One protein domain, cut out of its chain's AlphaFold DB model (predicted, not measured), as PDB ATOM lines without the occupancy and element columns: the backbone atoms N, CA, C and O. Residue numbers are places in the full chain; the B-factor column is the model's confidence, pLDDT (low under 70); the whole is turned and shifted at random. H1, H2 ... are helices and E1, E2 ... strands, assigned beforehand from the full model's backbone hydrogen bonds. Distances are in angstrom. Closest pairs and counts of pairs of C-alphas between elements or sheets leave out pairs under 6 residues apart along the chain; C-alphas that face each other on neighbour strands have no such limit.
ATOM      1  N   PHE A   8     -37.662 -29.620  24.768       93.31
ATOM      2  CA  PHE A   8     -38.173 -28.306  24.420       93.31
ATOM      3  C   PHE A   8     -39.691 -28.315  24.434       93.31
ATOM      4  O   PHE A   8     -40.312 -29.248  23.922       93.31
ATOM      5  N   ASP A   9     -40.257 -27.234  24.955       95.44
ATOM      6  CA  ASP A   9     -41.599 -26.815  24.600       95.44
ATOM      7  C   ASP A   9     -41.540 -26.286  23.167       95.44
ATOM      8  O   ASP A   9     -40.825 -25.316  22.883       95.44
ATOM      9  N   PHE A  10     -42.224 -26.970  22.254       92.88
ATOM     10  CA  PHE A  10     -42.119 -26.710  20.831       92.88
ATOM     11  C   PHE A  10     -43.448 -26.251  20.247       92.88
ATOM     12  O   PHE A  10     -44.455 -26.946  20.347       92.88
ATOM     13  N   TYR A  11     -43.425 -25.090  19.602       94.75
ATOM     14  CA  TYR A  11     -44.596 -24.409  19.077       94.75
ATOM     15  C   TYR A  11     -44.461 -24.165  17.580       94.75
ATOM     16  O   TYR A  11     -43.383 -23.816  17.090       94.75
ATOM     17  N   ILE A  12     -45.584 -24.277  16.874       92.12
ATOM     18  CA  ILE A  12     -45.718 -23.840  15.486       92.12
ATOM     19  C   ILE A  12     -46.892 -22.870  15.394       92.12
ATOM     20  O   ILE A  12     -47.987 -23.168  15.871       92.12
ATOM     21  N   LEU A  13     -46.654 -21.705  14.797       93.81
ATOM     22  CA  LEU A  13     -47.669 -20.694  14.524       93.81
ATOM     23  C   LEU A  13     -47.842 -20.593  13.011       93.81
ATOM     24  O   LEU A  13     -46.887 -20.288  12.294       93.81
ATOM     25  N   PHE A  14     -49.069 -20.797  12.554       90.94
ATOM     26  CA  PHE A  14     -49.481 -20.557  11.176       90.94
ATOM     27  C   PHE A  14     -50.150 -19.202  11.119       90.94
ATOM     28  O   PHE A  14     -51.090 -18.975  11.880       90.94
ATOM     29  N   GLY A  15     -49.716 -18.298  10.248       89.50
ATOM     30  CA  GLY A  15     -50.358 -16.994  10.170       89.50
ATOM     31  C   GLY A  15     -50.414 -16.408   8.781       89.50
ATOM     32  O   GLY A  15     -49.687 -16.807   7.873       89.50
ATOM     33  N   ASP A  16     -51.317 -15.445   8.654       87.31
ATOM     34  CA  ASP A  16     -51.466 -14.625   7.465       87.31
ATOM     35  C   ASP A  16     -50.851 -13.268   7.730       87.31
ATOM     36  O   ASP A  16     -50.994 -12.698   8.817       87.31
ATOM     37  N   ASN A  17     -50.191 -12.717   6.720       76.25
ATOM     38  CA  ASN A  17     -49.725 -11.359   6.832       76.25
ATOM     39  C   ASN A  17     -50.945 -10.435   6.829       76.25
ATOM     40  O   ASN A  17     -51.820 -10.533   5.961       76.25
ATOM     41  N   PRO A  18     -51.034  -9.519   7.799       65.62
ATOM     42  CA  PRO A  18     -52.085  -8.524   7.780       65.62
ATOM     43  C   PRO A  18     -51.939  -7.649   6.529       65.62
ATOM     44  O   PRO A  18     -50.837  -7.436   6.026       65.62
ATOM     45  N   LYS A  19     -53.046  -7.047   6.069       65.62
ATOM     46  CA  LYS A  19     -53.029  -6.075   4.954       65.62
ATOM     47  C   LYS A  19     -52.002  -4.948   5.149       65.62
ATOM     48  O   LYS A  19     -51.580  -4.333   4.178       65.62
ATOM     49  N   SER A  20     -51.619  -4.675   6.399       62.62
ATOM     50  CA  SER A  20     -50.624  -3.677   6.790       62.62
ATOM     51  C   SER A  20     -49.170  -4.052   6.465       62.62
ATOM     52  O   SER A  20     -48.313  -3.186   6.580       62.62
ATOM     53  N   GLY A  21     -48.864  -5.297   6.083       76.88
ATOM     54  CA  GLY A  21     -47.530  -5.701   5.620       76.88
ATOM     55  C   GLY A  21     -47.006  -7.004   6.225       76.88
ATOM     56  O   GLY A  21     -47.629  -7.609   7.096       76.88
ATOM     57  N   PHE A  22     -45.834  -7.431   5.745       88.75
ATOM     58  CA  PHE A  22     -45.171  -8.667   6.165       88.75
ATOM     59  C   PHE A  22     -44.399  -8.512   7.476       88.75
ATOM     60  O   PHE A  22     -43.870  -7.433   7.766       88.75
ATOM     61  N   LEU A  23     -44.241  -9.621   8.211       92.12
ATOM     62  CA  LEU A  23     -43.528  -9.662   9.495       92.12
ATOM     63  C   LEU A  23     -42.118  -9.058   9.443       92.12
ATOM     64  O   LEU A  23     -41.676  -8.475  10.431       92.12
ATOM     65  N   TRP A  24     -41.433  -9.210   8.310       92.88
ATOM     66  CA  TRP A  24     -40.053  -8.787   8.043       92.88
ATOM     67  C   TRP A  24     -39.939  -7.423   7.344       92.88
ATOM     68  O   TRP A  24     -38.842  -7.021   6.960       92.88
ATOM     69  N   THR A  25     -41.041  -6.686   7.171       93.00
ATOM     70  CA  THR A  25     -40.955  -5.283   6.729       93.00
ATOM     71  C   THR A  25     -40.496  -4.400   7.880       93.00
ATOM     72  O   THR A  25     -40.833  -4.658   9.033       93.00
ATOM     73  N   LYS A  26     -39.752  -3.329   7.603       94.38
ATOM     74  CA  LYS A  26     -39.189  -2.454   8.638       94.38
ATOM     75  C   LYS A  26     -40.234  -1.907   9.604       94.38
ATOM     76  O   LYS A  26     -39.994  -1.905  10.813       94.38
ATOM     77  N   GLU A  27     -41.369  -1.454   9.079       92.00
ATOM     78  CA  GLU A  27     -42.472  -0.908   9.872       92.00
ATOM     79  C   GLU A  27     -43.016  -1.958  10.846       92.00
ATOM     80  O   GLU A  27     -43.045  -1.729  12.059       92.00
ATOM     81  N   PHE A  28     -43.376  -3.137  10.337       92.69
ATOM     82  CA  PHE A  28     -43.981  -4.194  11.142       92.69
ATOM     83  C   PHE A  28     -42.961  -4.868  12.071       92.69
ATOM     84  O   PHE A  28     -43.258  -5.138  13.236       92.69
ATOM     85  N   TRP A  29     -41.729  -5.076  11.605       95.25
ATOM     86  CA  TRP A  29     -40.648  -5.654  12.399       95.25
ATOM     87  C   TRP A  29     -40.328  -4.788  13.611       95.25
ATOM     88  O   TRP A  29     -40.320  -5.283  14.735       95.25
ATOM     89  N   THR A  30     -40.117  -3.487  13.394       94.62
ATOM     90  CA  THR A  30     -39.710  -2.559  14.458       94.62
ATOM     91  C   THR A  30     -40.834  -2.303  15.457       94.62
ATOM     92  O   THR A  30     -40.579  -2.214  16.654       94.62
ATOM     93  N   SER A  31     -42.077  -2.171  14.987       93.00
ATOM     94  CA  SER A  31     -43.214  -1.853  15.859       93.00
ATOM     95  C   SER A  31     -43.797  -3.075  16.572       93.00
ATOM     96  O   SER A  31     -44.399  -2.923  17.635       93.00
ATOM     97  N   LYS A  32     -43.645  -4.278  15.997       93.25
ATOM     98  CA  LYS A  32     -44.423  -5.446  16.416       93.25
ATOM     99  C   LYS A  32     -43.630  -6.749  16.462       93.25
ATOM    100  O   LYS A  32     -43.561  -7.341  17.538       93.25
ATOM    101  N   THR A  33     -43.032  -7.206  15.358       94.94
ATOM    102  CA  THR A  33     -42.394  -8.540  15.320       94.94
ATOM    103  C   THR A  33     -41.233  -8.645  16.303       94.94
ATOM    104  O   THR A  33     -41.235  -9.536  17.148       94.94
ATOM    105  N   GLU A  34     -40.263  -7.728  16.246       96.94
ATOM    106  CA  GLU A  34     -39.092  -7.754  17.128       96.94
ATOM    107  C   GLU A  34     -39.497  -7.656  18.607       96.94
ATOM    108  O   GLU A  34     -39.118  -8.561  19.351       96.94
ATOM    109  N   PRO A  35     -40.345  -6.701  19.046       97.06
ATOM    110  CA  PRO A  35     -40.781  -6.638  20.442       97.06
ATOM    111  C   PRO A  35     -41.484  -7.904  20.954       97.06
ATOM    112  O   PRO A  35     -41.368  -8.245  22.136       97.06
ATOM    113  N   LEU A  36     -42.234  -8.605  20.095       96.62
ATOM    114  CA  LEU A  36     -42.913  -9.854  20.452       96.62
ATOM    115  C   LEU A  36     -41.929 -11.018  20.563       96.62
ATOM    116  O   LEU A  36     -41.937 -11.730  21.566       96.62
ATOM    117  N   LEU A  37     -41.037 -11.181  19.587       97.62
ATOM    118  CA  LEU A  37     -40.011 -12.225  19.639       97.62
ATOM    119  C   LEU A  37     -39.025 -11.988  20.790       97.62
ATOM    120  O   LEU A  37     -38.618 -12.927  21.470       97.62
ATOM    121  N   ASN A  38     -38.721 -10.729  21.093       97.56
ATOM    122  CA  ASN A  38     -37.874 -10.337  22.212       97.56
ATOM    123  C   ASN A  38     -38.453 -10.769  23.575       97.56
ATOM    124  O   ASN A  38     -37.683 -11.084  24.482       97.56
ATOM    125  N   GLN A  39     -39.785 -10.852  23.726       97.31
ATOM    126  CA  GLN A  39     -40.418 -11.414  24.933       97.31
ATOM    127  C   GLN A  39     -40.084 -12.900  25.113       97.31
ATOM    128  O   GLN A  39     -39.849 -13.329  26.238       97.31
ATOM    129  N   ILE A  40     -40.000 -13.663  24.020       98.06
ATOM    130  CA  ILE A  40     -39.607 -15.078  24.050       98.06
ATOM    131  C   ILE A  40     -38.113 -15.199  24.367       98.06
ATOM    132  O   ILE A  40     -37.716 -15.989  25.218       98.06
ATOM    133  N   LEU A  41     -37.269 -14.378  23.736       98.06
ATOM    134  CA  LEU A  41     -35.821 -14.406  23.971       98.06
ATOM    135  C   LEU A  41     -35.445 -14.025  25.413       98.06
ATOM    136  O   LEU A  41     -34.456 -14.532  25.937       98.06
ATOM    137  N   ASN A  42     -36.250 -13.187  26.079       97.12
ATOM    138  CA  ASN A  42     -36.085 -12.844  27.499       97.12
ATOM    139  C   ASN A  42     -36.255 -14.042  28.453       97.12
ATOM    140  O   ASN A  42     -35.925 -13.922  29.632       97.12
ATOM    141  N   LEU A  43     -36.759 -15.187  27.979       97.00
ATOM    142  CA  LEU A  43     -36.845 -16.410  28.781       97.00
ATOM    143  C   LEU A  43     -35.465 -17.036  29.043       97.00
ATOM    144  O   LEU A  43     -35.308 -17.751  30.033       97.00
ATOM    145  N   SER A  44     -34.468 -16.750  28.197       97.25
ATOM    146  CA  SER A  44     -33.086 -17.207  28.370       97.25
ATOM    147  C   SER A  44     -32.215 -16.129  29.019       97.25
ATOM    148  O   SER A  44     -32.191 -14.972  28.600       97.25
ATOM    149  N   VAL A  45     -31.404 -16.543  29.992       95.94
ATOM    150  CA  VAL A  45     -30.348 -15.702  30.581       95.94
ATOM    151  C   VAL A  45     -29.234 -15.373  29.579       95.94
ATOM    152  O   VAL A  45     -28.556 -14.359  29.718       95.94
ATOM    153  N   ASN A  46     -29.083 -16.181  28.526       96.38
ATOM    154  CA  ASN A  46     -28.060 -16.027  27.492       96.38
ATOM    155  C   ASN A  46     -28.526 -15.155  26.317       96.38
ATOM    156  O   ASN A  46     -27.926 -15.178  25.241       96.38
ATOM    157  N   LYS A  47     -29.588 -14.360  26.495       96.56
ATOM    158  CA  LYS A  47     -30.147 -13.486  25.454       96.56
ATOM    159  C   LYS A  47     -29.098 -12.622  24.749       96.56
ATOM    160  O   LYS A  47     -29.175 -12.445  23.535       96.56
ATOM    161  N   ILE A  48     -28.117 -12.086  25.476       96.44
ATOM    162  CA  ILE A  48     -27.064 -11.234  24.893       96.44
ATOM    163  C   ILE A  48     -26.214 -11.967  23.841       96.44
ATOM    164  O   ILE A  48     -25.615 -11.345  22.965       96.44
ATOM    165  N   GLU A  49     -26.201 -13.297  23.891       97.00
ATOM    166  CA  GLU A  49     -25.488 -14.155  22.953       97.00
ATOM    167  C   GLU A  49     -26.339 -14.567  21.745       97.00
ATOM    168  O   GLU A  49     -25.903 -15.405  20.955       97.00
ATOM    169  N   THR A  50     -27.534 -13.991  21.574       98.31
ATOM    170  CA  THR A  50     -28.444 -14.327  20.472       98.31
ATOM    171  C   THR A  50     -27.845 -13.959  19.116       98.31
ATOM    172  O   THR A  50     -27.492 -12.804  18.856       98.31
ATOM    173  N   GLY A  51     -27.764 -14.952  18.230       97.50
ATOM    174  CA  GLY A  51     -27.295 -14.798  16.855       97.50
ATOM    175  C   GLY A  51     -28.406 -15.055  15.854       97.50
ATOM    176  O   GLY A  51     -29.307 -15.851  16.122       97.50
ATOM    177  N   LEU A  52     -28.324 -14.392  14.701       97.00
ATOM    178  CA  LEU A  52     -29.321 -14.505  13.637       97.00
ATOM    179  C   LEU A  52     -28.712 -15.092  12.367       97.00
ATOM    180  O   LEU A  52     -27.527 -14.900  12.077       97.00
ATOM    181  N   LYS A  53     -29.560 -15.739  11.579       94.62
ATOM    182  CA  LYS A  53     -29.304 -16.096  10.188       94.62
ATOM    183  C   LYS A  53     -30.526 -15.702   9.373       94.62
ATOM    184  O   LYS A  53     -31.645 -15.975   9.784       94.62
ATOM    185  N   VAL A  54     -30.306 -15.066   8.230       95.00
ATOM    186  CA  VAL A  54     -31.380 -14.664   7.317       95.00
ATOM    187  C   VAL A  54     -31.000 -15.107   5.916       95.00
ATOM    188  O   VAL A  54     -29.835 -14.987   5.535       95.00
ATOM    189  N   LEU A  55     -31.970 -15.660   5.195       91.56
ATOM    190  CA  LEU A  55     -31.858 -16.030   3.794       91.56
ATOM    191  C   LEU A  55     -32.737 -15.092   2.974       91.56
ATOM    192  O   LEU A  55     -33.964 -15.091   3.113       91.56
ATOM    193  N   GLU A  56     -32.090 -14.327   2.104       92.00
ATOM    194  CA  GLU A  56     -32.748 -13.435   1.157       92.00
ATOM    195  C   GLU A  56     -32.106 -13.556  -0.214       92.00
ATOM    196  O   GLU A  56     -30.926 -13.900  -0.338       92.00
ATOM    197  N   TYR A  57     -32.885 -13.224  -1.235       89.94
ATOM    198  CA  TYR A  57     -32.441 -13.232  -2.618       89.94
ATOM    199  C   TYR A  57     -32.697 -11.884  -3.276       89.94
ATOM    200  O   TYR A  57     -33.789 -11.330  -3.165       89.94
ATOM    201  N   ASP A  58     -31.734 -11.393  -4.044       89.69
ATOM    202  CA  ASP A  58     -31.893 -10.171  -4.830       89.69
ATOM    203  C   ASP A  58     -31.364 -10.358  -6.248       89.69
ATOM    204  O   ASP A  58     -30.561 -11.257  -6.518       89.69
ATOM    205  N   PHE A  59     -31.824  -9.518  -7.166       82.75
ATOM    206  CA  PHE A  59     -31.212  -9.449  -8.483       82.75
ATOM    207  C   PHE A  59     -29.834  -8.812  -8.347       82.75
ATOM    208  O   PHE A  59     -29.682  -7.779  -7.700       82.75
ATOM    209  N   LYS A  60     -28.810  -9.428  -8.948       72.81
ATOM    210  CA  LYS A  60     -27.466  -8.839  -8.906       72.81
ATOM    211  C   LYS A  60     -27.430  -7.529  -9.694       72.81
ATOM    212  O   LYS A  60     -26.790  -6.593  -9.235       72.81
ATOM    213  N   ASN A  61     -28.156  -7.461 -10.813       71.69
ATOM    214  CA  ASN A  61     -28.408  -6.263 -11.612       71.69
ATOM    215  C   ASN A  61     -29.861  -6.233 -12.121       71.69
ATOM    216  O   ASN A  61     -30.508  -7.271 -12.236       71.69
ATOM    217  N   THR A  62     -30.359  -5.059 -12.516       66.44
ATOM    218  CA  THR A  62     -31.737  -4.859 -13.025       66.44
ATOM    219  C   THR A  62     -32.065  -5.631 -14.309       66.44
ATOM    220  O   THR A  62     -33.233  -5.763 -14.663       66.44
ATOM    221  N   THR A  63     -31.052  -6.137 -15.012       70.62
ATOM    222  CA  THR A  63     -31.178  -6.917 -16.250       70.62
ATOM    223  C   THR A  63     -31.092  -8.430 -16.031       70.62
ATOM    224  O   THR A  63     -31.298  -9.195 -16.976       70.62
ATOM    225  N   ASP A  64     -30.789  -8.883 -14.811       72.12
ATOM    226  CA  ASP A  64     -30.623 -10.303 -14.518       72.12
ATOM    227  C   ASP A  64     -31.969 -11.019 -14.405       72.12
ATOM    228  O   ASP A  64     -32.905 -10.558 -13.759       72.12
ATOM    229  N   LYS A  65     -32.042 -12.223 -14.979       73.94
ATOM    230  CA  LYS A  65     -33.218 -13.102 -14.856       73.94
ATOM    231  C   LYS A  65     -33.236 -13.913 -13.558       73.94
ATOM    232  O   LYS A  65     -34.269 -14.474 -13.208       73.94
ATOM    233  N   TYR A  66     -32.102 -14.001 -12.862       77.88
ATOM    234  CA  TYR A  66     -31.916 -14.877 -11.707       77.88
ATOM    235  C   TYR A  66     -31.499 -14.081 -10.476       77.88
ATOM    236  O   TYR A  66     -30.621 -13.219 -10.544       77.88
ATOM    237  N   ARG A  67     -32.100 -14.415  -9.333       82.50
ATOM    238  CA  ARG A  67     -31.752 -13.818  -8.045       82.50
ATOM    239  C   ARG A  67     -30.616 -14.601  -7.386       82.50
ATOM    240  O   ARG A  67     -30.629 -15.831  -7.372       82.50
ATOM    241  N   GLY A  68     -29.635 -13.890  -6.843       86.25
ATOM    242  CA  GLY A  68     -28.554 -14.457  -6.042       86.25
ATOM    243  C   GLY A  68     -28.844 -14.344  -4.548       86.25
ATOM    244  O   GLY A  68     -29.490 -13.394  -4.114       86.25
ATOM    245  N   GLU A  69     -28.346 -15.299  -3.762       90.19
ATOM    246  CA  GLU A  69     -28.403 -15.237  -2.297       90.19
ATOM    247  C   GLU A  69     -27.583 -14.054  -1.760       90.19
ATOM    248  O   GLU A  69     -26.424 -13.855  -2.146       90.19
ATOM    249  N   LEU A  70     -28.164 -13.304  -0.823       91.25
ATOM    250  CA  LEU A  70     -27.490 -12.240  -0.090       91.25
ATOM    251  C   LEU A  70     -26.752 -12.787   1.136       91.25
ATOM    252  O   LEU A  70     -27.305 -13.505   1.965       91.25
ATOM    253  N   LYS A  71     -25.482 -12.394   1.288       92.06
ATOM    254  CA  LYS A  71     -24.637 -12.803   2.419       92.06
ATOM    255  C   LYS A  71     -24.530 -11.685   3.453       92.06
ATOM    256  O   LYS A  71     -23.798 -10.720   3.255       92.06
ATOM    257  N   PHE A  72     -25.188 -11.854   4.597       92.44
ATOM    258  CA  PHE A  72     -25.213 -10.840   5.666       92.44
ATOM    259  C   PHE A  72     -24.082 -10.950   6.705       92.44
ATOM    260  O   PHE A  72     -23.894 -10.047   7.532       92.44
ATOM    261  N   GLY A  73     -23.314 -12.043   6.669       91.44
ATOM    262  CA  GLY A  73     -22.278 -12.343   7.658       91.44
ATOM    263  C   GLY A  73     -22.861 -12.682   9.033       91.44
ATOM    264  O   GLY A  73     -23.957 -13.224   9.143       91.44
ATOM    265  N   GLN A  74     -22.113 -12.384  10.099       91.44
ATOM    266  CA  GLN A  74     -22.579 -12.619  11.467       91.44
ATOM    267  C   GLN A  74     -23.573 -11.532  11.892       91.44
ATOM    268  O   GLN A  74     -23.226 -10.350  11.958       91.44
ATOM    269  N   LEU A  75     -24.795 -11.951  12.212       96.75
ATOM    270  CA  LEU A  75     -25.864 -11.094  12.714       96.75
ATOM    271  C   LEU A  75     -26.126 -11.374  14.196       96.75
ATOM    272  O   LEU A  75     -26.000 -12.510  14.660       96.75
ATOM    273  N   LYS A  76     -26.498 -10.327  14.930       96.81
ATOM    274  CA  LYS A  76     -26.865 -10.368  16.351       96.81
ATOM    275  C   LYS A  76     -28.301  -9.891  16.533       96.81
ATOM    276  O   LYS A  76     -28.832  -9.227  15.649       96.81
ATOM    277  N   TRP A  77     -28.903 -10.176  17.683       97.44
ATOM    278  CA  TRP A  77     -30.178  -9.561  18.062       97.44
ATOM    279  C   TRP A  77     -29.982  -8.088  18.457       97.44
ATOM    280  O   TRP A  77     -29.935  -7.735  19.634       97.44
ATOM    281  N   ASP A  78     -29.785  -7.223  17.463       96.75
ATOM    282  CA  ASP A  78     -29.641  -5.780  17.641       96.75
ATOM    283  C   ASP A  78     -30.162  -4.995  16.428       96.75
ATOM    284  O   ASP A  78     -30.277  -5.501  15.309       96.75
ATOM    285  N   LYS A  79     -30.448  -3.706  16.648       96.81
ATOM    286  CA  LYS A  79     -30.961  -2.802  15.607       96.81
ATOM    287  C   LYS A  79     -30.039  -2.733  14.384       96.81
ATOM    288  O   LYS A  79     -30.521  -2.663  13.257       96.81
ATOM    289  N   LYS A  80     -28.716  -2.767  14.589       97.00
ATOM    290  CA  LYS A  80     -27.729  -2.688  13.500       97.00
ATOM    291  C   LYS A  80     -27.832  -3.895  12.567       97.00
ATOM    292  O   LYS A  80     -27.717  -3.731  11.358       97.00
ATOM    293  N   SER A  81     -28.026  -5.086  13.120       97.25
ATOM    294  CA  SER A  81     -28.168  -6.334  12.377       97.25
ATOM    295  C   SER A  81     -29.537  -6.436  11.721       97.25
ATOM    296  O   SER A  81     -29.595  -6.817  10.559       97.25
ATOM    297  N   HIS A  82     -30.611  -6.043  12.417       97.56
ATOM    298  CA  HIS A  82     -31.967  -6.017  11.854       97.56
ATOM    299  C   HIS A  82     -32.050  -5.117  10.616       97.56
ATOM    300  O   HIS A  82     -32.501  -5.557   9.564       97.56
ATOM    301  N   ASN A  83     -31.497  -3.902  10.690       96.31
ATOM    302  CA  ASN A  83     -31.499  -2.947   9.577       96.31
ATOM    303  C   ASN A  83     -30.806  -3.443   8.294       96.31
ATOM    304  O   ASN A  83     -30.936  -2.794   7.263       96.31
ATOM    305  N   LYS A  84     -30.032  -4.537   8.342       96.00
ATOM    306  CA  LYS A  84     -29.365  -5.082   7.151       96.00
ATOM    307  C   LYS A  84     -30.303  -5.868   6.237       96.00
ATOM    308  O   LYS A  84     -29.973  -6.001   5.064       96.00
ATOM    309  N   TRP A  85     -31.380  -6.428   6.780       95.25
ATOM    310  CA  TRP A  85     -32.211  -7.412   6.081       95.25
ATOM    311  C   TRP A  85     -33.709  -7.086   6.147       95.25
ATOM    312  O   TRP A  85     -34.446  -7.449   5.247       95.25
ATOM    313  N   ILE A  86     -34.186  -6.338   7.152       95.56
ATOM    314  CA  ILE A  86     -35.595  -5.914   7.155       95.56
ATOM    315  C   ILE A  86     -35.924  -5.120   5.885       95.56
ATOM    316  O   ILE A  86     -35.186  -4.212   5.497       95.56
ATOM    317  N   LEU A  87     -37.044  -5.463   5.254       93.25
ATOM    318  CA  LEU A  87     -37.411  -4.916   3.953       93.25
ATOM    319  C   LEU A  87     -38.065  -3.544   4.098       93.25
ATOM    320  O   LEU A  87     -38.970  -3.348   4.915       93.25
ATOM    321  N   GLU A  88     -37.631  -2.596   3.277       90.81
ATOM    322  CA  GLU A  88     -38.315  -1.313   3.119       90.81
ATOM    323  C   GLU A  88     -39.533  -1.454   2.194       90.81
ATOM    324  O   GLU A  88     -39.716  -2.450   1.486       90.81
ATOM    325  N   LYS A  89     -40.386  -0.428   2.169       80.19
ATOM    326  CA  LYS A  89     -41.471  -0.363   1.187       80.19
ATOM    327  C   LYS A  89     -40.867  -0.332  -0.224       80.19
ATOM    328  O   LYS A  89     -40.048   0.536  -0.515       80.19
ATOM    329  N   ASN A  90     -41.318  -1.240  -1.091       79.88
ATOM    330  CA  ASN A  90     -40.827  -1.441  -2.464       79.88
ATOM    331  C   ASN A  90     -39.402  -2.018  -2.574       79.88
ATOM    332  O   ASN A  90     -38.766  -1.856  -3.614       79.88
ATOM    333  N   ASP A  91     -38.894  -2.680  -1.530       86.12
ATOM    334  CA  ASP A  91     -37.638  -3.423  -1.641       86.12
ATOM    335  C   ASP A  91     -37.770  -4.530  -2.701       86.12
ATOM    336  O   ASP A  91     -38.779  -5.237  -2.762       86.12
ATOM    337  N   THR A  92     -36.759  -4.671  -3.558       84.50
ATOM    338  CA  THR A  92     -36.734  -5.718  -4.585       84.50
ATOM    339  C   THR A  92     -36.295  -7.056  -4.018       84.50
ATOM    340  O   THR A  92     -36.544  -8.077  -4.664       84.50
ATOM    341  N   LYS A  93     -35.670  -7.072  -2.833       89.81
ATOM    342  CA  LYS A  93     -35.228  -8.290  -2.152       89.81
ATOM    343  C   LYS A  93     -36.397  -9.208  -1.818       89.81
ATOM    344  O   LYS A  93     -37.489  -8.785  -1.451       89.81
ATOM    345  N   LEU A  94     -36.122 -10.502  -1.894       88.56
ATOM    346  CA  LEU A  94     -37.043 -11.569  -1.553       88.56
ATOM    347  C   LEU A  94     -36.595 -12.227  -0.250       88.56
ATOM    348  O   LEU A  94     -35.687 -13.062  -0.244       88.56
ATOM    349  N   PHE A  95     -37.256 -11.868   0.846       91.69
ATOM    350  CA  PHE A  95     -37.092 -12.566   2.114       91.69
ATOM    351  C   PHE A  95     -37.629 -13.997   1.999       91.69
ATOM    352  O   PHE A  95     -38.735 -14.211   1.502       91.69
ATOM    353  N   THR A  96     -36.853 -14.977   2.460       89.50
ATOM    354  CA  THR A  96     -37.241 -16.398   2.432       89.50
ATOM    355  C   THR A  96     -37.321 -16.981   3.833       89.50
ATOM    356  O   THR A  96     -38.299 -17.646   4.173       89.50
ATOM    357  N   HIS A  97     -36.291 -16.744   4.648       91.12
ATOM    358  CA  HIS A  97     -36.151 -17.429   5.928       91.12
ATOM    359  C   HIS A  97     -35.377 -16.606   6.950       91.12
ATOM    360  O   HIS A  97     -34.395 -15.942   6.618       91.12
ATOM    361  N   PHE A  98     -35.778 -16.723   8.209       94.56
ATOM    362  CA  PHE A  98     -35.102 -16.159   9.369       94.56
ATOM    363  C   PHE A  98     -34.907 -17.241  10.425       94.56
ATOM    364  O   PHE A  98     -35.822 -18.008  10.702       94.56
ATOM    365  N   GLU A  99     -33.751 -17.244  11.083       94.75
ATOM    366  CA  GLU A  99     -33.485 -18.037  12.279       94.75
ATOM    367  C   GLU A  99     -32.814 -17.187  13.350       94.75
ATOM    368  O   GLU A  99     -31.896 -16.410  13.077       94.75
ATOM    369  N   SER A 100     -33.204 -17.424  14.594       96.62
ATOM    370  CA  SER A 100     -32.563 -16.915  15.793       96.62
ATOM    371  C   SER A 100     -32.194 -18.077  16.702       96.62
ATOM    372  O   SER A 100     -33.004 -18.972  16.946       96.62
ATOM    373  N   TRP A 101     -30.957 -18.060  17.189       96.38
ATOM    374  CA  TRP A 101     -30.439 -19.023  18.153       96.38
ATOM    375  C   TRP A 101     -29.946 -18.279  19.387       96.38
ATOM    376  O   TRP A 101     -29.117 -17.369  19.267       96.38
ATOM    377  N   THR A 102     -30.387 -18.722  20.558       97.56
ATOM    378  CA  THR A 102     -29.955 -18.191  21.852       97.56
ATOM    379  C   THR A 102     -29.477 -19.330  22.745       97.56
ATOM    380  O   THR A 102     -30.313 -20.126  23.164       97.56
ATOM    381  N   PRO A 103     -28.177 -19.428  23.083       96.50
ATOM    382  CA  PRO A 103     -27.052 -18.706  22.481       96.50
ATOM    383  C   PRO A 103     -26.913 -18.949  20.972       96.50
ATOM    384  O   PRO A 103     -27.470 -19.901  20.428       96.50
ATOM    385  N   LYS A 104     -26.123 -18.117  20.282       94.50
ATOM    386  CA  LYS A 104     -25.849 -18.286  18.848       94.50
ATOM    387  C   LYS A 104     -25.260 -19.662  18.540       94.50
ATOM    388  O   LYS A 104     -24.461 -20.203  19.305       94.50
ATOM    389  N   ARG A 105     -25.562 -20.168  17.342       90.25
ATOM    390  CA  ARG A 105     -25.160 -21.496  16.854       90.25
ATOM    391  C   ARG A 105     -23.692 -21.854  17.106       90.25
ATOM    392  O   ARG A 105     -23.416 -22.955  17.557       90.25
ATOM    393  N   THR A 106     -22.757 -20.933  16.879       90.81
ATOM    394  CA  THR A 106     -21.324 -21.207  17.086       90.81
ATOM    395  C   THR A 106     -20.952 -21.433  18.554       90.81
ATOM    396  O   THR A 106     -20.025 -22.188  18.833       90.81
ATOM    397  N   ILE A 107     -21.669 -20.821  19.505       93.31
ATOM    398  CA  ILE A 107     -21.490 -21.074  20.945       93.31
ATOM    399  C   ILE A 107     -22.084 -22.433  21.309       93.31
ATOM    400  O   ILE A 107     -21.433 -23.220  21.991       93.31
ATOM    401  N   CYS A 108     -23.285 -22.724  20.808       90.75
ATOM    402  CA  CYS A 108     -23.918 -24.034  20.940       90.75
ATOM    403  C   CYS A 108     -23.000 -25.162  20.442       90.75
ATOM    404  O   CYS A 108     -22.745 -26.115  21.175       90.75
ATOM    405  N   GLU A 109     -22.448 -25.028  19.232       88.75
ATOM    406  CA  GLU A 109     -21.520 -25.988  18.614       88.75
ATOM    407  C   GLU A 109     -20.232 -26.142  19.420       88.75
ATOM    408  O   GLU A 109     -19.841 -27.266  19.729       88.75
ATOM    409  N   LYS A 110     -19.612 -25.030  19.832       90.81
ATOM    410  CA  LYS A 110     -18.404 -25.057  20.668       90.81
ATOM    411  C   LYS A 110     -18.624 -25.804  21.989       90.81
ATOM    412  O   LYS A 110     -17.714 -26.474  22.463       90.81
ATOM    413  N   ASN A 111     -19.809 -25.671  22.579       89.94
ATOM    414  CA  ASN A 111     -20.127 -26.222  23.894       89.94
ATOM    415  C   ASN A 111     -20.827 -27.595  23.839       89.94
ATOM    416  O   ASN A 111     -21.231 -28.084  24.891       89.94
ATOM    417  N   ASP A 112     -21.008 -28.194  22.653       86.56
ATOM    418  CA  ASP A 112     -21.816 -29.410  22.422       86.56
ATOM    419  C   ASP A 112     -23.219 -29.337  23.066       86.56
ATOM    420  O   ASP A 112     -23.696 -30.303  23.668       86.56
ATOM    421  N   LYS A 113     -23.882 -28.173  22.983       88.12
ATOM    422  CA  LYS A 113     -25.185 -27.902  23.620       88.12
ATOM    423  C   LYS A 113     -26.190 -27.308  22.641       88.12
ATOM    424  O   LYS A 113     -25.871 -26.403  21.878       88.12
ATOM    425  N   SER A 114     -27.439 -27.756  22.720       90.62
ATOM    426  CA  SER A 114     -28.580 -27.128  22.042       90.62
ATOM    427  C   SER A 114     -28.866 -25.718  22.590       90.62
ATOM    428  O   SER A 114     -28.559 -25.469  23.760       90.62
ATOM    429  N   PRO A 115     -29.494 -24.815  21.813       93.94
ATOM    430  CA  PRO A 115     -29.884 -23.495  22.306       93.94
ATOM    431  C   PRO A 115     -30.894 -23.587  23.459       93.94
ATOM    432  O   PRO A 115     -31.537 -24.614  23.664       93.94
ATOM    433  N   ASP A 116     -31.017 -22.510  24.224       96.44
ATOM    434  CA  ASP A 116     -32.107 -22.269  25.172       96.44
ATOM    435  C   ASP A 116     -33.395 -21.902  24.436       96.44
ATOM    436  O   ASP A 116     -34.466 -22.398  24.768       96.44
ATOM    437  N   VAL A 117     -33.274 -21.030  23.433       97.31
ATOM    438  CA  VAL A 117     -34.385 -20.582  22.595       97.31
ATOM    439  C   VAL A 117     -33.962 -20.638  21.133       97.31
ATOM    440  O   VAL A 117     -32.886 -20.165  20.761       97.31
ATOM    441  N   PHE A 118     -34.825 -21.207  20.300       96.12
ATOM    442  CA  PHE A 118     -34.718 -21.162  18.849       96.12
ATOM    443  C   PHE A 118     -36.018 -20.623  18.267       96.12
ATOM    444  O   PHE A 118     -37.100 -21.056  18.658       96.12
ATOM    445  N   ILE A 119     -35.907 -19.687  17.332       96.88
ATOM    446  CA  ILE A 119     -37.046 -19.119  16.608       96.88
ATOM    447  C   ILE A 119     -36.707 -19.172  15.128       96.88
ATOM    448  O   ILE A 119     -35.617 -18.753  14.747       96.88
ATOM    449  N   ALA A 120     -37.634 -19.625  14.294       94.31
ATOM    450  CA  ALA A 120     -37.503 -19.498  12.851       94.31
ATOM    451  C   ALA A 120     -38.791 -18.990  12.216       94.31
ATOM    452  O   ALA A 120     -39.870 -19.314  12.707       94.31
ATOM    453  N   ILE A 121     -38.667 -18.195  11.155       93.38
ATOM    454  CA  ILE A 121     -39.787 -17.651  10.383       93.38
ATOM    455  C   ILE A 121     -39.567 -18.006   8.918       93.38
ATOM    456  O   ILE A 121     -38.571 -17.583   8.329       93.38
ATOM    457  N   TRP A 122     -40.524 -18.717   8.337       88.94
ATOM    458  CA  TRP A 122     -40.559 -19.062   6.922       88.94
ATOM    459  C   TRP A 122     -41.541 -18.151   6.197       88.94
ATOM    460  O   TRP A 122     -42.675 -17.973   6.647       88.94
ATOM    461  N   ASN A 123     -41.106 -17.578   5.075       88.69
ATOM    462  CA  ASN A 123     -42.007 -16.923   4.140       88.69
ATOM    463  C   ASN A 123     -42.564 -17.961   3.176       88.69
ATOM    464  O   ASN A 123     -41.887 -18.376   2.241       88.69
ATOM    465  N   GLU A 124     -43.813 -18.353   3.369       84.19
ATOM    466  CA  GLU A 124     -44.439 -19.368   2.524       84.19
ATOM    467  C   GLU A 124     -44.695 -18.848   1.113       84.19
ATOM    468  O   GLU A 124     -44.602 -19.597   0.149       84.19
ATOM    469  N   ARG A 125     -44.882 -17.531   0.963       77.75
ATOM    470  CA  ARG A 125     -45.124 -16.885  -0.331       77.75
ATOM    471  C   ARG A 125     -43.877 -16.715  -1.203       77.75
ATOM    472  O   ARG A 125     -43.979 -16.172  -2.303       77.75
ATOM    473  N   HIS A 126     -42.695 -17.138  -0.749       68.88
ATOM    474  CA  HIS A 126     -41.437 -16.816  -1.434       68.88
ATOM    475  C   HIS A 126     -41.314 -17.405  -2.856       68.88
ATOM    476  O   HIS A 126     -40.509 -16.911  -3.640       68.88
ATOM    477  N   LEU A 127     -42.106 -18.423  -3.218       60.78
ATOM    478  CA  LEU A 127     -42.048 -19.085  -4.533       60.78
ATOM    479  C   LEU A 127     -43.029 -18.526  -5.582       60.78
ATOM    480  O   LEU A 127     -43.185 -19.136  -6.640       60.78
ATOM    481  N   GLY A 128     -43.643 -17.365  -5.327       59.03
ATOM    482  CA  GLY A 128     -44.437 -16.612  -6.312       59.03
ATOM    483  C   GLY A 128     -45.939 -16.594  -6.030       59.03
ATOM    484  O   GLY A 128     -46.446 -17.442  -5.304       59.03
ATOM    485  N   GLU A 129     -46.642 -15.610  -6.594       58.44
ATOM    486  CA  GLU A 129     -48.052 -15.288  -6.301       58.44
ATOM    487  C   GLU A 129     -49.064 -16.304  -6.864       58.44
ATOM    488  O   GLU A 129     -50.185 -16.384  -6.371       58.44
ATOM    489  N   ASP A 130     -48.656 -17.134  -7.830       58.59
ATOM    490  CA  ASP A 130     -49.537 -18.073  -8.546       58.59
ATOM    491  C   ASP A 130     -49.880 -19.352  -7.760       58.59
ATOM    492  O   ASP A 130     -50.542 -20.257  -8.276       58.59
ATOM    493  N   ARG A 131     -49.415 -19.478  -6.510       65.56
ATOM    494  CA  ARG A 131     -49.731 -20.627  -5.653       65.56
ATOM    495  C   ARG A 131     -50.807 -20.272  -4.634       65.56
ATOM    496  O   ARG A 131     -50.761 -19.232  -3.982       65.56
ATOM    497  N   ASN A 132     -51.736 -21.204  -4.434       69.25
ATOM    498  CA  ASN A 132     -52.760 -21.119  -3.394       69.25
ATOM    499  C   ASN A 132     -52.169 -21.445  -2.016       69.25
ATOM    500  O   ASN A 132     -52.355 -22.545  -1.492       69.25
ATOM    501  N   TYR A 133     -51.454 -20.487  -1.431       74.94
ATOM    502  CA  TYR A 133     -50.942 -20.620  -0.071       74.94
ATOM    503  C   TYR A 133     -52.083 -20.628   0.945       74.94
ATOM    504  O   TYR A 133     -53.017 -19.831   0.882       74.94
ATOM    505  N   GLN A 134     -51.983 -21.541   1.903       83.88
ATOM    506  CA  GLN A 134     -52.972 -21.723   2.964       83.88
ATOM    507  C   GLN A 134     -52.713 -20.824   4.173       83.88
ATOM    508  O   GLN A 134     -53.608 -20.582   4.980       83.88
ATOM    509  N   PHE A 135     -51.485 -20.331   4.286       86.25
ATOM    510  CA  PHE A 135     -50.994 -19.377   5.266       86.25
ATOM    511  C   PHE A 135     -49.772 -18.679   4.665       86.25
ATOM    512  O   PHE A 135     -49.110 -19.228   3.782       86.25
ATOM    513  N   ASP A 136     -49.476 -17.467   5.118       86.75
ATOM    514  CA  ASP A 136     -48.439 -16.641   4.497       86.75
ATOM    515  C   ASP A 136     -47.068 -16.803   5.144       86.75
ATOM    516  O   ASP A 136     -46.038 -16.545   4.514       86.75
ATOM    517  N   TYR A 137     -47.054 -17.192   6.414       89.06
ATOM    518  CA  TYR A 137     -45.836 -17.471   7.146       89.06
ATOM    519  C   TYR A 137     -46.023 -18.622   8.133       89.06
ATOM    520  O   TYR A 137     -47.115 -18.871   8.657       89.06
ATOM    521  N   LEU A 138     -44.903 -19.267   8.440       89.81
ATOM    522  CA  LEU A 138     -44.786 -20.290   9.468       89.81
ATOM    523  C   LEU A 138     -43.731 -19.860  10.484       89.81
ATOM    524  O   LEU A 138     -42.596 -19.575  10.101       89.81
ATOM    525  N   ILE A 139     -44.072 -19.838  11.771       93.25
ATOM    526  CA  ILE A 139     -43.091 -19.594  12.837       93.25
ATOM    527  C   ILE A 139     -42.911 -20.859  13.660       93.25
ATOM    528  O   ILE A 139     -43.876 -21.380  14.211       93.25
ATOM    529  N   THR A 140     -41.671 -21.315  13.797       92.69
ATOM    530  CA  THR A 140     -41.304 -22.386  14.730       92.69
ATOM    531  C   THR A 140     -40.591 -21.802  15.931       92.69
ATOM    532  O   THR A 140     -39.638 -21.040  15.759       92.69
ATOM    533  N   ILE A 141     -41.006 -22.178  17.137       96.00
ATOM    534  CA  ILE A 141     -40.406 -21.694  18.380       96.00
ATOM    535  C   ILE A 141     -40.103 -22.895  19.267       96.00
ATOM    536  O   ILE A 141     -40.993 -23.675  19.585       96.00
ATOM    537  N   ALA A 142     -38.852 -23.034  19.686       95.31
ATOM    538  CA  ALA A 142     -38.434 -24.031  20.657       95.31
ATOM    539  C   ALA A 142     -37.865 -23.338  21.888       95.31
ATOM    540  O   ALA A 142     -36.935 -22.541  21.766       95.31
ATOM    541  N   ILE A 143     -38.398 -23.665  23.063       97.19
ATOM    542  CA  ILE A 143     -37.934 -23.130  24.344       97.19
ATOM    543  C   ILE A 143     -37.544 -24.305  25.228       97.19
ATOM    544  O   ILE A 143     -38.337 -25.222  25.438       97.19
ATOM    545  N   ALA A 144     -36.312 -24.317  25.717       95.75
ATOM    546  CA  ALA A 144     -35.813 -25.426  26.506       95.75
ATOM    547  C   ALA A 144     -36.579 -25.562  27.831       95.75
ATOM    548  O   ALA A 144     -36.745 -24.591  28.573       95.75
ATOM    549  N   LYS A 145     -37.034 -26.781  28.141       94.75
ATOM    550  CA  LYS A 145     -37.881 -27.046  29.318       94.75
ATOM    551  C   LYS A 145     -37.156 -26.816  30.642       94.75
ATOM    552  O   LYS A 145     -37.768 -26.411  31.622       94.75
ATOM    553  N   ASP A 146     -35.848 -27.048  30.667       94.44
ATOM    554  CA  ASP A 146     -34.995 -26.853  31.844       94.44
ATOM    555  C   ASP A 146     -34.811 -25.375  32.239       94.44
ATOM    556  O   ASP A 146     -34.301 -25.097  33.324       94.44
ATOM    557  N   LEU A 147     -35.283 -24.422  31.424       95.44
ATOM    558  CA  LEU A 147     -35.416 -23.019  31.828       95.44
ATOM    559  C   LEU A 147     -36.509 -22.817  32.890       95.44
ATOM    560  O   LEU A 147     -36.527 -21.771  33.542       95.44
ATOM    561  N   ASN A 148     -37.410 -23.798  33.064       93.62
ATOM    562  CA  ASN A 148     -38.510 -23.789  34.033       93.62
ATOM    563  C   ASN A 148     -39.350 -22.499  33.966       93.62
ATOM    564  O   ASN A 148     -39.660 -21.877  34.984       93.62
ATOM    565  N   LYS A 149     -39.673 -22.059  32.745       94.38
ATOM    566  CA  LYS A 149     -40.512 -20.884  32.485       94.38
ATOM    567  C   LYS A 149     -41.904 -21.309  32.047       94.38
ATOM    568  O   LYS A 149     -42.065 -22.330  31.389       94.38
ATOM    569  N   GLU A 150     -42.897 -20.485  32.363       93.25
ATOM    570  CA  GLU A 150     -44.197 -20.585  31.708       93.25
ATOM    571  C   GLU A 150     -44.022 -20.107  30.258       93.25
ATOM    572  O   GLU A 150     -43.609 -18.970  30.016       93.25
ATOM    573  N   THR A 151     -44.256 -21.008  29.302       96.19
ATOM    574  CA  THR A 151     -44.076 -20.738  27.871       96.19
ATOM    575  C   THR A 151     -45.411 -20.574  27.141       96.19
ATOM    576  O   THR A 151     -45.511 -19.728  26.250       96.19
ATOM    577  N   LYS A 152     -46.459 -21.318  27.521       95.94
ATOM    578  CA  LYS A 152     -47.742 -21.339  26.801       95.94
ATOM    579  C   LYS A 152     -48.431 -19.975  26.803       95.94
ATOM    580  O   LYS A 152     -48.881 -19.537  25.749       95.94
ATOM    581  N   SER A 153     -48.492 -19.268  27.931       94.88
ATOM    582  CA  SER A 153     -49.122 -17.941  28.019       94.88
ATOM    583  C   SER A 153     -48.376 -16.889  27.193       94.88
ATOM    584  O   SER A 153     -49.006 -16.071  26.514       94.88
ATOM    585  N   VAL A 154     -47.039 -16.953  27.174       96.00
ATOM    586  CA  VAL A 154     -46.198 -16.078  26.346       96.00
ATOM    587  C   VAL A 154     -46.493 -16.324  24.871       96.00
ATOM    588  O   VAL A 154     -46.736 -15.376  24.122       96.00
ATOM    589  N   ILE A 155     -46.540 -17.592  24.456       97.56
ATOM    590  CA  ILE A 155     -46.808 -17.960  23.067       97.56
ATOM    591  C   ILE A 155     -48.245 -17.631  22.654       97.56
ATOM    592  O   ILE A 155     -48.427 -17.084  21.571       97.56
ATOM    593  N   LYS A 156     -49.249 -17.844  23.515       96.00
ATOM    594  CA  LYS A 156     -50.638 -17.405  23.273       96.00
ATOM    595  C   LYS A 156     -50.711 -15.911  22.981       96.00
ATOM    596  O   LYS A 156     -51.330 -15.486  22.007       96.00
ATOM    597  N   LYS A 157     -50.028 -15.095  23.790       94.75
ATOM    598  CA  LYS A 157     -49.972 -13.644  23.586       94.75
ATOM    599  C   LYS A 157     -49.304 -13.288  22.257       94.75
ATOM    600  O   LYS A 157     -49.851 -12.484  21.508       94.75
ATOM    601  N   VAL A 158     -48.145 -13.881  21.957       94.88
ATOM    602  CA  VAL A 158     -47.425 -13.646  20.692       94.88
ATOM    603  C   VAL A 158     -48.284 -14.047  19.498       94.88
ATOM    604  O   VAL A 158     -48.444 -13.253  18.577       94.88
ATOM    605  N   SER A 159     -48.887 -15.230  19.550       94.38
ATOM    606  CA  SER A 159     -49.773 -15.767  18.524       94.38
ATOM    607  C   SER A 159     -50.951 -14.839  18.233       94.38
ATOM    608  O   SER A 159     -51.130 -14.402  17.093       94.38
ATOM    609  N   LYS A 160     -51.681 -14.428  19.279       92.81
ATOM    610  CA  LYS A 160     -52.789 -13.477  19.159       92.81
ATOM    611  C   LYS A 160     -52.328 -12.144  18.582       92.81
ATOM    612  O   LYS A 160     -52.982 -11.599  17.701       92.81
ATOM    613  N   CYS A 161     -51.202 -11.607  19.051       91.62
ATOM    614  CA  CYS A 161     -50.684 -10.345  18.535       91.62
ATOM    615  C   CYS A 161     -50.282 -10.456  17.063       91.62
ATOM    616  O   CYS A 161     -50.536  -9.524  16.307       91.62
ATOM    617  N   LEU A 162     -49.680 -11.565  16.638       90.81
ATOM    618  CA  LEU A 162     -49.312 -11.794  15.243       90.81
ATOM    619  C   LEU A 162     -50.504 -12.191  14.357       90.81
ATOM    620  O   LEU A 162     -50.328 -12.256  13.151       90.81
ATOM    621  N   ASN A 163     -51.710 -12.364  14.914       88.31
ATOM    622  CA  ASN A 163     -52.890 -12.873  14.207       88.31
ATOM    623  C   ASN A 163     -52.643 -14.255  13.578       88.31
ATOM    624  O   ASN A 163     -53.011 -14.501  12.428       88.31
ATOM    625  N   ALA A 164     -51.999 -15.161  14.317       91.38
ATOM    626  CA  ALA A 164     -51.856 -16.531  13.847       91.38
ATOM    627  C   ALA A 164     -53.244 -17.187  13.699       91.38
ATOM    628  O   ALA A 164     -54.091 -17.091  14.586       91.38
ATOM    629  N   LYS A 165     -53.458 -17.881  12.580       91.19
ATOM    630  CA  LYS A 165     -54.640 -18.706  12.292       91.19
ATOM    631  C   LYS A 165     -54.776 -19.871  13.263       91.19
ATOM    632  O   LYS A 165     -55.880 -20.260  13.630       91.19
ATOM    633  N   LYS A 166     -53.643 -20.470  13.623       91.81
ATOM    634  CA  LYS A 166     -53.570 -21.601  14.544       91.81
ATOM    635  C   LYS A 166     -52.198 -21.624  15.195       91.81
ATOM    636  O   LYS A 166     -51.185 -21.369  14.538       91.81
ATOM    637  N   THR A 167     -52.187 -21.993  16.467       94.62
ATOM    638  CA  THR A 167     -50.971 -22.335  17.198       94.62
ATOM    639  C   THR A 167     -51.081 -23.764  17.663       94.62
ATOM    640  O   THR A 167     -52.114 -24.157  18.204       94.62
ATOM    641  N   ILE A 168     -50.016 -24.524  17.476       91.44
ATOM    642  CA  ILE A 168     -49.944 -25.905  17.932       91.44
ATOM    643  C   ILE A 168     -48.688 -26.131  18.759       91.44
ATOM    644  O   ILE A 168     -47.689 -25.427  18.588       91.44
ATOM    645  N   PHE A 169     -48.744 -27.117  19.646       92.56
ATOM    646  CA  PHE A 169     -47.699 -27.422  20.609       92.56
ATOM    647  C   PHE A 169     -47.442 -28.918  20.740       92.56
ATOM    648  O   PHE A 169     -48.361 -29.731  20.697       92.56
ATOM    649  N   CYS A 170     -46.179 -29.275  20.950       87.81
ATOM    650  CA  CYS A 170     -45.790 -30.563  21.509       87.81
ATOM    651  C   CYS A 170     -44.431 -30.446  22.215       87.81
ATOM    652  O   CYS A 170     -43.737 -29.433  22.115       87.81
ATOM    653  N   GLU A 171     -44.015 -31.501  22.911       89.38
ATOM    654  CA  GLU A 171     -42.649 -31.604  23.423       89.38
ATOM    655  C   GLU A 171     -41.726 -32.275  22.402       89.38
ATOM    656  O   GLU A 171     -42.062 -33.323  21.846       89.38
ATOM    657  N   ARG A 172     -40.534 -31.708  22.181       83.75
ATOM    658  CA  ARG A 172     -39.524 -32.275  21.263       83.75
ATOM    659  C   ARG A 172     -38.109 -32.208  21.810       83.75
ATOM    660  O   ARG A 172     -37.839 -31.508  22.780       83.75
ATOM    661  N   THR A 173     -37.192 -32.936  21.179       82.94
ATOM    662  CA  THR A 173     -35.752 -32.859  21.454       82.94
ATOM    663  C   THR A 173     -35.019 -32.102  20.344       82.94
ATOM    664  O   THR A 173     -35.522 -31.947  19.233       82.94
ATOM    665  N   TRP A 174     -33.819 -31.599  20.618       78.00
ATOM    666  CA  TRP A 174     -32.998 -30.881  19.629       78.00
ATOM    667  C   TRP A 174     -32.096 -31.819  18.814       78.00
ATOM    668  O   TRP A 174     -31.527 -32.692  19.419       78.00
ATOM    669  N   GLY A 175     -31.905 -31.715  17.488       65.62
ATOM    670  CA  GLY A 175     -30.955 -32.592  16.748       65.62
ATOM    671  C   GLY A 175     -31.517 -33.349  15.533       65.62
ATOM    672  O   GLY A 175     -32.445 -32.874  14.896       65.62
ATOM    673  N   ARG A 176     -30.907 -34.491  15.163       49.78
ATOM    674  CA  ARG A 176     -31.329 -35.388  14.061       49.78
ATOM    675  C   ARG A 176     -31.442 -36.819  14.579       49.78
ATOM    676  O   ARG A 176     -30.512 -37.327  15.201       49.78
ATOM    677  N   GLY A 177     -32.556 -37.482  14.304       42.31
ATOM    678  CA  GLY A 177     -32.842 -38.828  14.808       42.31
ATOM    679  C   GLY A 177     -32.420 -39.906  13.834       42.31
ATOM    680  O   GLY A 177     -32.386 -39.680  12.624       42.31
ATOM    681  N   LYS A 178     -32.120 -41.093  14.368       39.09
ATOM    682  CA  LYS A 178     -31.935 -42.296  13.555       39.09
ATOM    683  C   LYS A 178     -33.264 -42.687  12.906       39.09
ATOM    684  O   LYS A 178     -34.315 -42.593  13.527       39.09
ATOM    685  N   ILE A 179     -33.170 -43.106  11.650       41.81
ATOM    686  CA  ILE A 179     -34.253 -43.673  10.846       41.81
ATOM    687  C   ILE A 179     -34.628 -45.030  11.455       41.81
ATOM    688  O   ILE A 179     -33.782 -45.924  11.437       41.81
ATOM    689  N   ASP A 180     -35.839 -45.191  11.991       43.84
ATOM    690  CA  ASP A 180     -36.388 -46.528  12.249       43.84
ATOM    691  C   ASP A 180     -36.917 -47.115  10.924       43.84
ATOM    692  O   ASP A 180     -37.438 -46.391  10.075       43.84
ATOM    693  N   LYS A 181     -36.717 -48.419  10.720       43.47
ATOM    694  CA  LYS A 181     -37.132 -49.166   9.525       43.47
ATOM    695  C   LYS A 181     -38.616 -49.553   9.549       43.47
ATOM    696  O   LYS A 181     -39.144 -49.879   8.491       43.47
ATOM    697  N   ASN A 182     -39.269 -49.510  10.714       46.78
ATOM    698  CA  ASN A 182     -40.656 -49.959  10.891       46.78
ATOM    699  C   ASN A 182     -41.662 -48.818  11.123       46.78
ATOM    700  O   ASN A 182     -42.863 -49.069  11.195       46.78
ATOM    701  N   GLU A 183     -41.205 -47.570  11.231       43.16
ATOM    702  CA  GLU A 183     -42.090 -46.418  11.407       43.16
ATOM    703  C   GLU A 183     -42.668 -45.999  10.046       43.16
ATOM    704  O   GLU A 183     -42.096 -45.194   9.307       43.16
ATOM    705  N   CYS A 184     -43.825 -46.569   9.699       36.22
ATOM    706  CA  CYS A 184     -44.723 -45.939   8.741       36.22
ATOM    707  C   CYS A 184     -45.251 -44.644   9.369       36.22
ATOM    708  O   CYS A 184     -46.245 -44.659  10.082       36.22
ATOM    709  N   TRP A 185     -44.563 -43.553   9.030       42.81
ATOM    710  CA  TRP A 185     -45.013 -42.162   9.059       42.81
ATOM    711  C   TRP A 185     -44.851 -41.329  10.336       42.81
ATOM    712  O   TRP A 185     -45.074 -41.762  11.456       42.81
ATOM    713  N   GLU A 186     -44.507 -40.066  10.040       41.84
ATOM    714  CA  GLU A 186     -44.753 -38.848  10.812       41.84
ATOM    715  C   GLU A 186     -43.791 -38.547  11.974       41.84
ATOM    716  O   GLU A 186     -43.697 -39.258  12.961       41.84
ATOM    717  N   PHE A 187     -43.099 -37.404  11.880       45.88
ATOM    718  CA  PHE A 187     -42.344 -36.784  12.978       45.88
ATOM    719  C   PHE A 187     -41.034 -37.471  13.383       45.88
ATOM    720  O   PHE A 187     -40.929 -38.113  14.427       45.88
ATOM    721  N   ARG A 188     -39.930 -37.156  12.697       43.00
ATOM    722  CA  ARG A 188     -38.645 -37.270  13.398       43.00
ATOM    723  C   ARG A 188     -38.596 -36.161  14.453       43.00
ATOM    724  O   ARG A 188     -39.025 -35.038  14.225       43.00
ATOM    725  N   LYS A 189     -38.215 -36.557  15.666       47.31
ATOM    726  CA  LYS A 189     -38.387 -35.933  16.996       47.31
ATOM    727  C   LYS A 189     -37.808 -34.514  17.192       47.31
ATOM    728  O   LYS A 189     -37.521 -34.135  18.325       47.31
ATOM    729  N   TRP A 190     -37.626 -33.728  16.129       59.72
ATOM    730  CA  TRP A 190     -36.678 -32.622  16.106       59.72
ATOM    731  C   TRP A 190     -37.225 -31.337  15.503       59.72
ATOM    732  O   TRP A 190     -38.043 -31.328  14.592       59.72
ATOM    733  N   ILE A 191     -36.695 -30.233  16.012       57.47
ATOM    734  CA  ILE A 191     -37.097 -28.866  15.670       57.47
ATOM    735  C   ILE A 191     -36.694 -28.468  14.236       57.47
ATOM    736  O   ILE A 191     -37.342 -27.629  13.622       57.47
ATOM    737  N   GLN A 192     -35.639 -29.076  13.679       57.31
ATOM    738  CA  GLN A 192     -35.074 -28.696  12.373       57.31
ATOM    739  C   GLN A 192     -35.785 -29.339  11.169       57.31
ATOM    740  O   GLN A 192     -35.606 -28.883  10.039       57.31
ATOM    741  N   ASP A 193     -36.611 -30.362  11.396       52.00
ATOM    742  CA  ASP A 193     -37.240 -31.154  10.327       52.00
ATOM    743  C   ASP A 193     -38.430 -30.435   9.658       52.00
ATOM    744  O   ASP A 193     -38.922 -30.863   8.617       52.00
ATOM    745  N   ILE A 194     -38.854 -29.298  10.213       55.44
ATOM    746  CA  ILE A 194     -40.005 -28.496   9.752       55.44
ATOM    747  C   ILE A 194     -39.649 -27.627   8.531       55.44
ATOM    748  O   ILE A 194     -40.521 -27.071   7.878       55.44
ATOM    749  N   SER A 195     -38.364 -27.577   8.173       50.12
ATOM    750  CA  SER A 195     -37.810 -26.838   7.030       50.12
ATOM    751  C   SER A 195     -38.033 -27.487   5.657       50.12
ATOM    752  O   SER A 195     -37.558 -26.967   4.648       50.12
ATOM    753  N   SER A 196     -38.694 -28.647   5.585       44.53
ATOM    754  CA  SER A 196     -38.778 -29.437   4.355       44.53
ATOM    755  C   SER A 196     -40.190 -29.958   4.099       44.53
ATOM    756  O   SER A 196     -40.865 -30.395   5.026       44.53
ATOM    757  N   ASN A 197     -40.613 -29.921   2.829       42.16
ATOM    758  CA  ASN A 197     -41.821 -30.549   2.280       42.16
ATOM    759  C   ASN A 197     -42.202 -31.853   3.015       42.16
ATOM    760  O   ASN A 197     -41.695 -32.929   2.674       42.16
ATOM    761  N   GLY A 198     -43.108 -31.788   3.997       45.84
ATOM    762  CA  GLY A 198     -43.508 -32.997   4.723       45.84
ATOM    763  C   GLY A 198     -43.935 -32.874   6.182       45.84
ATOM    764  O   GLY A 198     -43.957 -33.906   6.846       45.84
ATOM    765  N   ILE A 199     -44.306 -31.691   6.693       48.88
ATOM    766  CA  ILE A 199     -44.915 -31.571   8.041       48.88
ATOM    767  C   ILE A 199     -46.197 -32.418   8.145       48.88
ATOM    768  O   ILE A 199     -46.549 -32.897   9.218       48.88
ATOM    769  N   TYR A 200     -46.869 -32.631   7.017       48.03
ATOM    770  CA  TYR A 200     -48.106 -33.384   6.910       48.03
ATOM    771  C   TYR A 200     -47.993 -34.266   5.683       48.03
ATOM    772  O   TYR A 200     -47.872 -33.715   4.598       48.03
ATOM    773  N   LYS A 201     -47.953 -35.589   5.835       50.53
ATOM    774  CA  LYS A 201     -47.916 -36.535   4.714       50.53
ATOM    775  C   LYS A 201     -48.572 -37.850   5.143       50.53
ATOM    776  O   LYS A 201     -47.906 -38.857   5.283       50.53
ATOM    777  N   LYS A 202     -49.892 -37.898   5.284       45.75
ATOM    778  CA  LYS A 202     -50.585 -39.196   5.337       45.75
ATOM    779  C   LYS A 202     -50.197 -40.012   4.090       45.75
ATOM    780  O   LYS A 202     -50.351 -39.516   2.968       45.75
ATOM    781  N   ASP A 203     -49.586 -41.182   4.275       53.47
ATOM    782  CA  ASP A 203     -49.081 -42.081   3.216       53.47
ATOM    783  C   ASP A 203     -48.111 -41.453   2.191       53.47
ATOM    784  O   ASP A 203     -47.872 -42.014   1.119       53.47
ATOM    785  N   GLY A 204     -47.553 -40.271   2.469       49.88
ATOM    786  CA  GLY A 204     -46.624 -39.590   1.556       49.88
ATOM    787  C   GLY A 204     -47.255 -38.730   0.496       49.88
ATOM    788  O   GLY A 204     -46.536 -38.239  -0.374       49.88
ATOM    789  N   LYS A 205     -48.568 -38.526   0.594       48.53
ATOM    790  CA  LYS A 205     -49.364 -37.874  -0.445       48.53
ATOM    791  C   LYS A 205     -49.913 -36.514  -0.049       48.53
ATOM    792  O   LYS A 205     -50.162 -35.703  -0.929       48.53
ATOM    793  N   LEU A 206     -50.120 -36.264   1.240       54.72
ATOM    794  CA  LEU A 206     -50.571 -34.951   1.694       54.72
ATOM    795  C   LEU A 206     -49.378 -34.003   1.810       54.72
ATOM    796  O   LEU A 206     -48.271 -34.431   2.099       54.72
ATOM    797  N   ASN A 207     -49.586 -32.728   1.520       66.31
ATOM    798  CA  ASN A 207     -48.608 -31.667   1.709       66.31
ATOM    799  C   ASN A 207     -49.353 -30.531   2.407       66.31
ATOM    800  O   ASN A 207     -50.401 -30.100   1.929       66.31
ATOM    801  N   ILE A 208     -48.838 -30.059   3.540       70.75
ATOM    802  CA  ILE A 208     -49.438 -28.959   4.307       70.75
ATOM    803  C   ILE A 208     -49.624 -27.685   3.468       70.75
ATOM    804  O   ILE A 208     -50.578 -26.944   3.679       70.75
ATOM    805  N   HIS A 209     -48.760 -27.458   2.479       70.38
ATOM    806  CA  HIS A 209     -48.853 -26.302   1.590       70.38
ATOM    807  C   HIS A 209     -49.903 -26.490   0.475       70.38
ATOM    808  O   HIS A 209     -50.275 -25.520  -0.176       70.38
ATOM    809  N   GLU A 210     -50.388 -27.717   0.254       71.31
ATOM    810  CA  GLU A 210     -51.356 -28.073  -0.801       71.31
ATOM    811  C   GLU A 210     -52.726 -28.494  -0.236       71.31
ATOM    812  O   GLU A 210     -53.722 -28.530  -0.957       71.31
ATOM    813  N   THR A 211     -52.793 -28.808   1.059       75.00
ATOM    814  CA  THR A 211     -54.015 -29.228   1.757       75.00
ATOM    815  C   THR A 211     -54.725 -28.006   2.307       75.00
ATOM    816  O   THR A 211     -54.089 -27.212   2.988       75.00
ATOM    817  N   LYS A 212     -56.039 -27.865   2.079       82.50
ATOM    818  CA  LYS A 212     -56.815 -26.762   2.671       82.50
ATOM    819  C   LYS A 212     -56.584 -26.671   4.178       82.50
ATOM    820  O   LYS A 212     -56.664 -27.697   4.854       82.50
ATOM    821  N   PHE A 213     -56.328 -25.469   4.691       83.00
ATOM    822  CA  PHE A 213     -55.927 -25.286   6.087       83.00
ATOM    823  C   PHE A 213     -56.935 -25.875   7.082       83.00
ATOM    824  O   PHE A 213     -56.535 -26.514   8.051       83.00
ATOM    825  N   GLU A 214     -58.239 -25.712   6.825       84.12
ATOM    826  CA  GLU A 214     -59.305 -26.248   7.679       84.12
ATOM    827  C   GLU A 214     -59.334 -27.782   7.769       84.12
ATOM    828  O   GLU A 214     -59.891 -28.325   8.718       84.12
ATOM    829  N   ASN A 215     -58.716 -28.473   6.808       81.56
ATOM    830  CA  ASN A 215     -58.685 -29.934   6.738       81.56
ATOM    831  C   ASN A 215     -57.420 -30.530   7.371       81.56
ATOM    832  O   ASN A 215     -57.224 -31.743   7.310       81.56
ATOM    833  N   ILE A 216     -56.528 -29.701   7.921       77.88
ATOM    834  CA  ILE A 216     -55.325 -30.183   8.598       77.88
ATOM    835  C   ILE A 216     -55.710 -30.633  10.010       77.88
ATOM    836  O   ILE A 216     -56.053 -29.819  10.867       77.88
ATOM    837  N   GLU A 217     -55.618 -31.936  10.265       77.44
ATOM    838  CA  GLU A 217     -55.828 -32.516  11.595       77.44
ATOM    839  C   GLU A 217     -54.527 -32.455  12.399       77.44
ATOM    840  O   GLU A 217     -53.528 -33.069  12.028       77.44
ATOM    841  N   PHE A 218     -54.522 -31.697  13.495       76.56
ATOM    842  CA  PHE A 218     -53.341 -31.539  14.354       76.56
ATOM    843  C   PHE A 218     -53.323 -32.530  15.527       76.56
ATOM    844  O   PHE A 218     -52.261 -33.003  15.932       76.56
ATOM    845  N   GLU A 219     -54.495 -32.865  16.061       71.38
ATOM    846  CA  GLU A 219     -54.661 -33.831  17.146       71.38
ATOM    847  C   GLU A 219     -54.615 -35.280  16.625       71.38
ATOM    848  O   GLU A 219     -54.942 -35.524  15.463       71.38
ATOM    849  N   PRO A 220     -54.214 -36.263  17.455       65.69
ATOM    850  CA  PRO A 220     -53.784 -36.136  18.856       65.69
ATOM    851  C   PRO A 220     -52.297 -35.768  19.021       65.69
ATOM    852  O   PRO A 220     -51.801 -35.674  20.141       65.69
ATOM    853  N   TYR A 221     -51.560 -35.603  17.921       71.50
ATOM    854  CA  TYR A 221     -50.100 -35.449  17.940       71.50
ATOM    855  C   TYR A 221     -49.630 -34.065  18.390       71.50
ATOM    856  O   TYR A 221     -48.512 -33.917  18.889       71.50
ATOM    857  N   TRP A 222     -50.481 -33.060  18.206       80.56
ATOM    858  CA  TRP A 222     -50.252 -31.695  18.634       80.56
ATOM    859  C   TRP A 222     -51.422 -31.191  19.466       80.56
ATOM    860  O   TRP A 222     -52.579 -31.365  19.100       80.56
ATOM    861  N   GLU A 223     -51.102 -30.501  20.553       88.75
ATOM    862  CA  GLU A 223     -52.068 -29.741  21.335       88.75
ATOM    863  C   GLU A 223     -52.354 -28.417  20.622       88.75
ATOM    864  O   GLU A 223     -51.425 -27.681  20.272       88.75
ATOM    865  N   ILE A 224     -53.629 -28.088  20.427       89.75
ATOM    866  CA  ILE A 224     -54.034 -26.775  19.924       89.75
ATOM    867  C   ILE A 224     -53.974 -25.757  21.064       89.75
ATOM    868  O   ILE A 224     -54.519 -25.968  22.147       89.75
ATOM    869  N   ILE A 225     -53.310 -24.632  20.809       87.69
ATOM    870  CA  ILE A 225     -53.153 -23.539  21.765       87.69
ATOM    871  C   ILE A 225     -53.923 -22.323  21.246       87.69
ATOM    872  O   ILE A 225     -53.417 -21.566  20.416       87.69
ATOM    873  N   ASP A 226     -55.144 -22.157  21.757       74.12
ATOM    874  CA  ASP A 226     -56.014 -20.995  21.510       74.12
ATOM    875  C   ASP A 226     -55.704 -19.809  22.443       74.12
ATOM    876  O   ASP A 226     -55.478 -20.035  23.664       74.12
TER     877      ASP A 226
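AT A GLANCE: This is residues 8 to 226 of the 226 residues of an uncharacterized protein of Algibacter lectus (UniProt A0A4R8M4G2). A twisted sheet of seven antiparallel strands forms the body, with H5 covering E1 and E7 on one face, H1 side by side with H5, and the short helices H3, H4 and H6 on the opposite face. Past E7 the backbone is mostly loop, and residues 223 to 224 come back to pair with E7. The printed part has 219 residues, in the order E1 H1 E2 E3 H2 E4 H3 E5 H4 E6 H5 E7 H6, and the sheet order is E3 E2 E4 E5 E6 E1 E7. The class is mixed, with 100 residues in named elements, under half. It is compact, radius of gyration of the C-alphas 17.5 A, spanning 51 by 42 by 34 A.

HOW THE PARTS SIT: E1, residues 8 to 15, is an inner strand. H1, residues 26 to 41, only grazes the sheet with residues 37 to 41. E2, residues 51 to 59, and E3, residues 67 to 69, form a hairpin, with N 58 and O 68 3.0 A apart. H2, residues 79 to 82, is near H1. E4, residues 94 to 102, is antiparallel to E2, with N 53 and O 99 2.9 A apart; E3, H2 and E4 form a split strand-helix-strand unit, two strands running the same way with E2 between them, its crossover right-handed. H3, residues 105 to 110, stands up from the sheet at 54 degrees. E5, residues 117 to 123, has O 121 2.9 A from N 98 of E4. H4, residues 124 to 127, has a height over the sheet of 5.9 A. E6, residues 137 to 144, has O 140 2.9 A from N 120 of E5 and O 141 2.8 A from N 11 of E1. H5, residues 152 to 162, touches residues 33 to 40 of H1 at a shallow tilt of 4 degrees, opposite ways, closest C-alphas Leu 36 and Val 158, 5.9 A. E7, residues 164 to 173, has O 170 2.9 A from N 10 of E1; E6, H5 and E7 form a second split unit, also right-handed, with E1 between its strands. H5, at a height over the sheet of 9.1 A, lies over E1 and E7. H6, residues 191 to 195, has a height over the sheet of 7.9 A. Each O i to N i+4 pair is within hydrogen-bond range in H3 and H5; H1 has 9 of 12, H6 0 of 1 and 0 of 2 O i to N i+3 pairs, and H2 and H4 are too short.

IN THESE COORDINATES: E1 begins at C-alpha 8, (-38.173, -28.306, 24.420). E2 is 26.2 A long, E4 25.3 A and E7 24.2 A, bending by 56 degrees at residue 170. H6 ends at C-alpha 195, (-37.810, -26.838, 7.030).

THE WHOLE: The farthest C-alphas, Thr 63 and Asn 148, are 53.5 A apart. The printed part has no cut. The links H2 to E4 and E7 to H6 are long. Mean pLDDT of the printed part is 82.5; under 70 are 45 residues, among them 175 to 207.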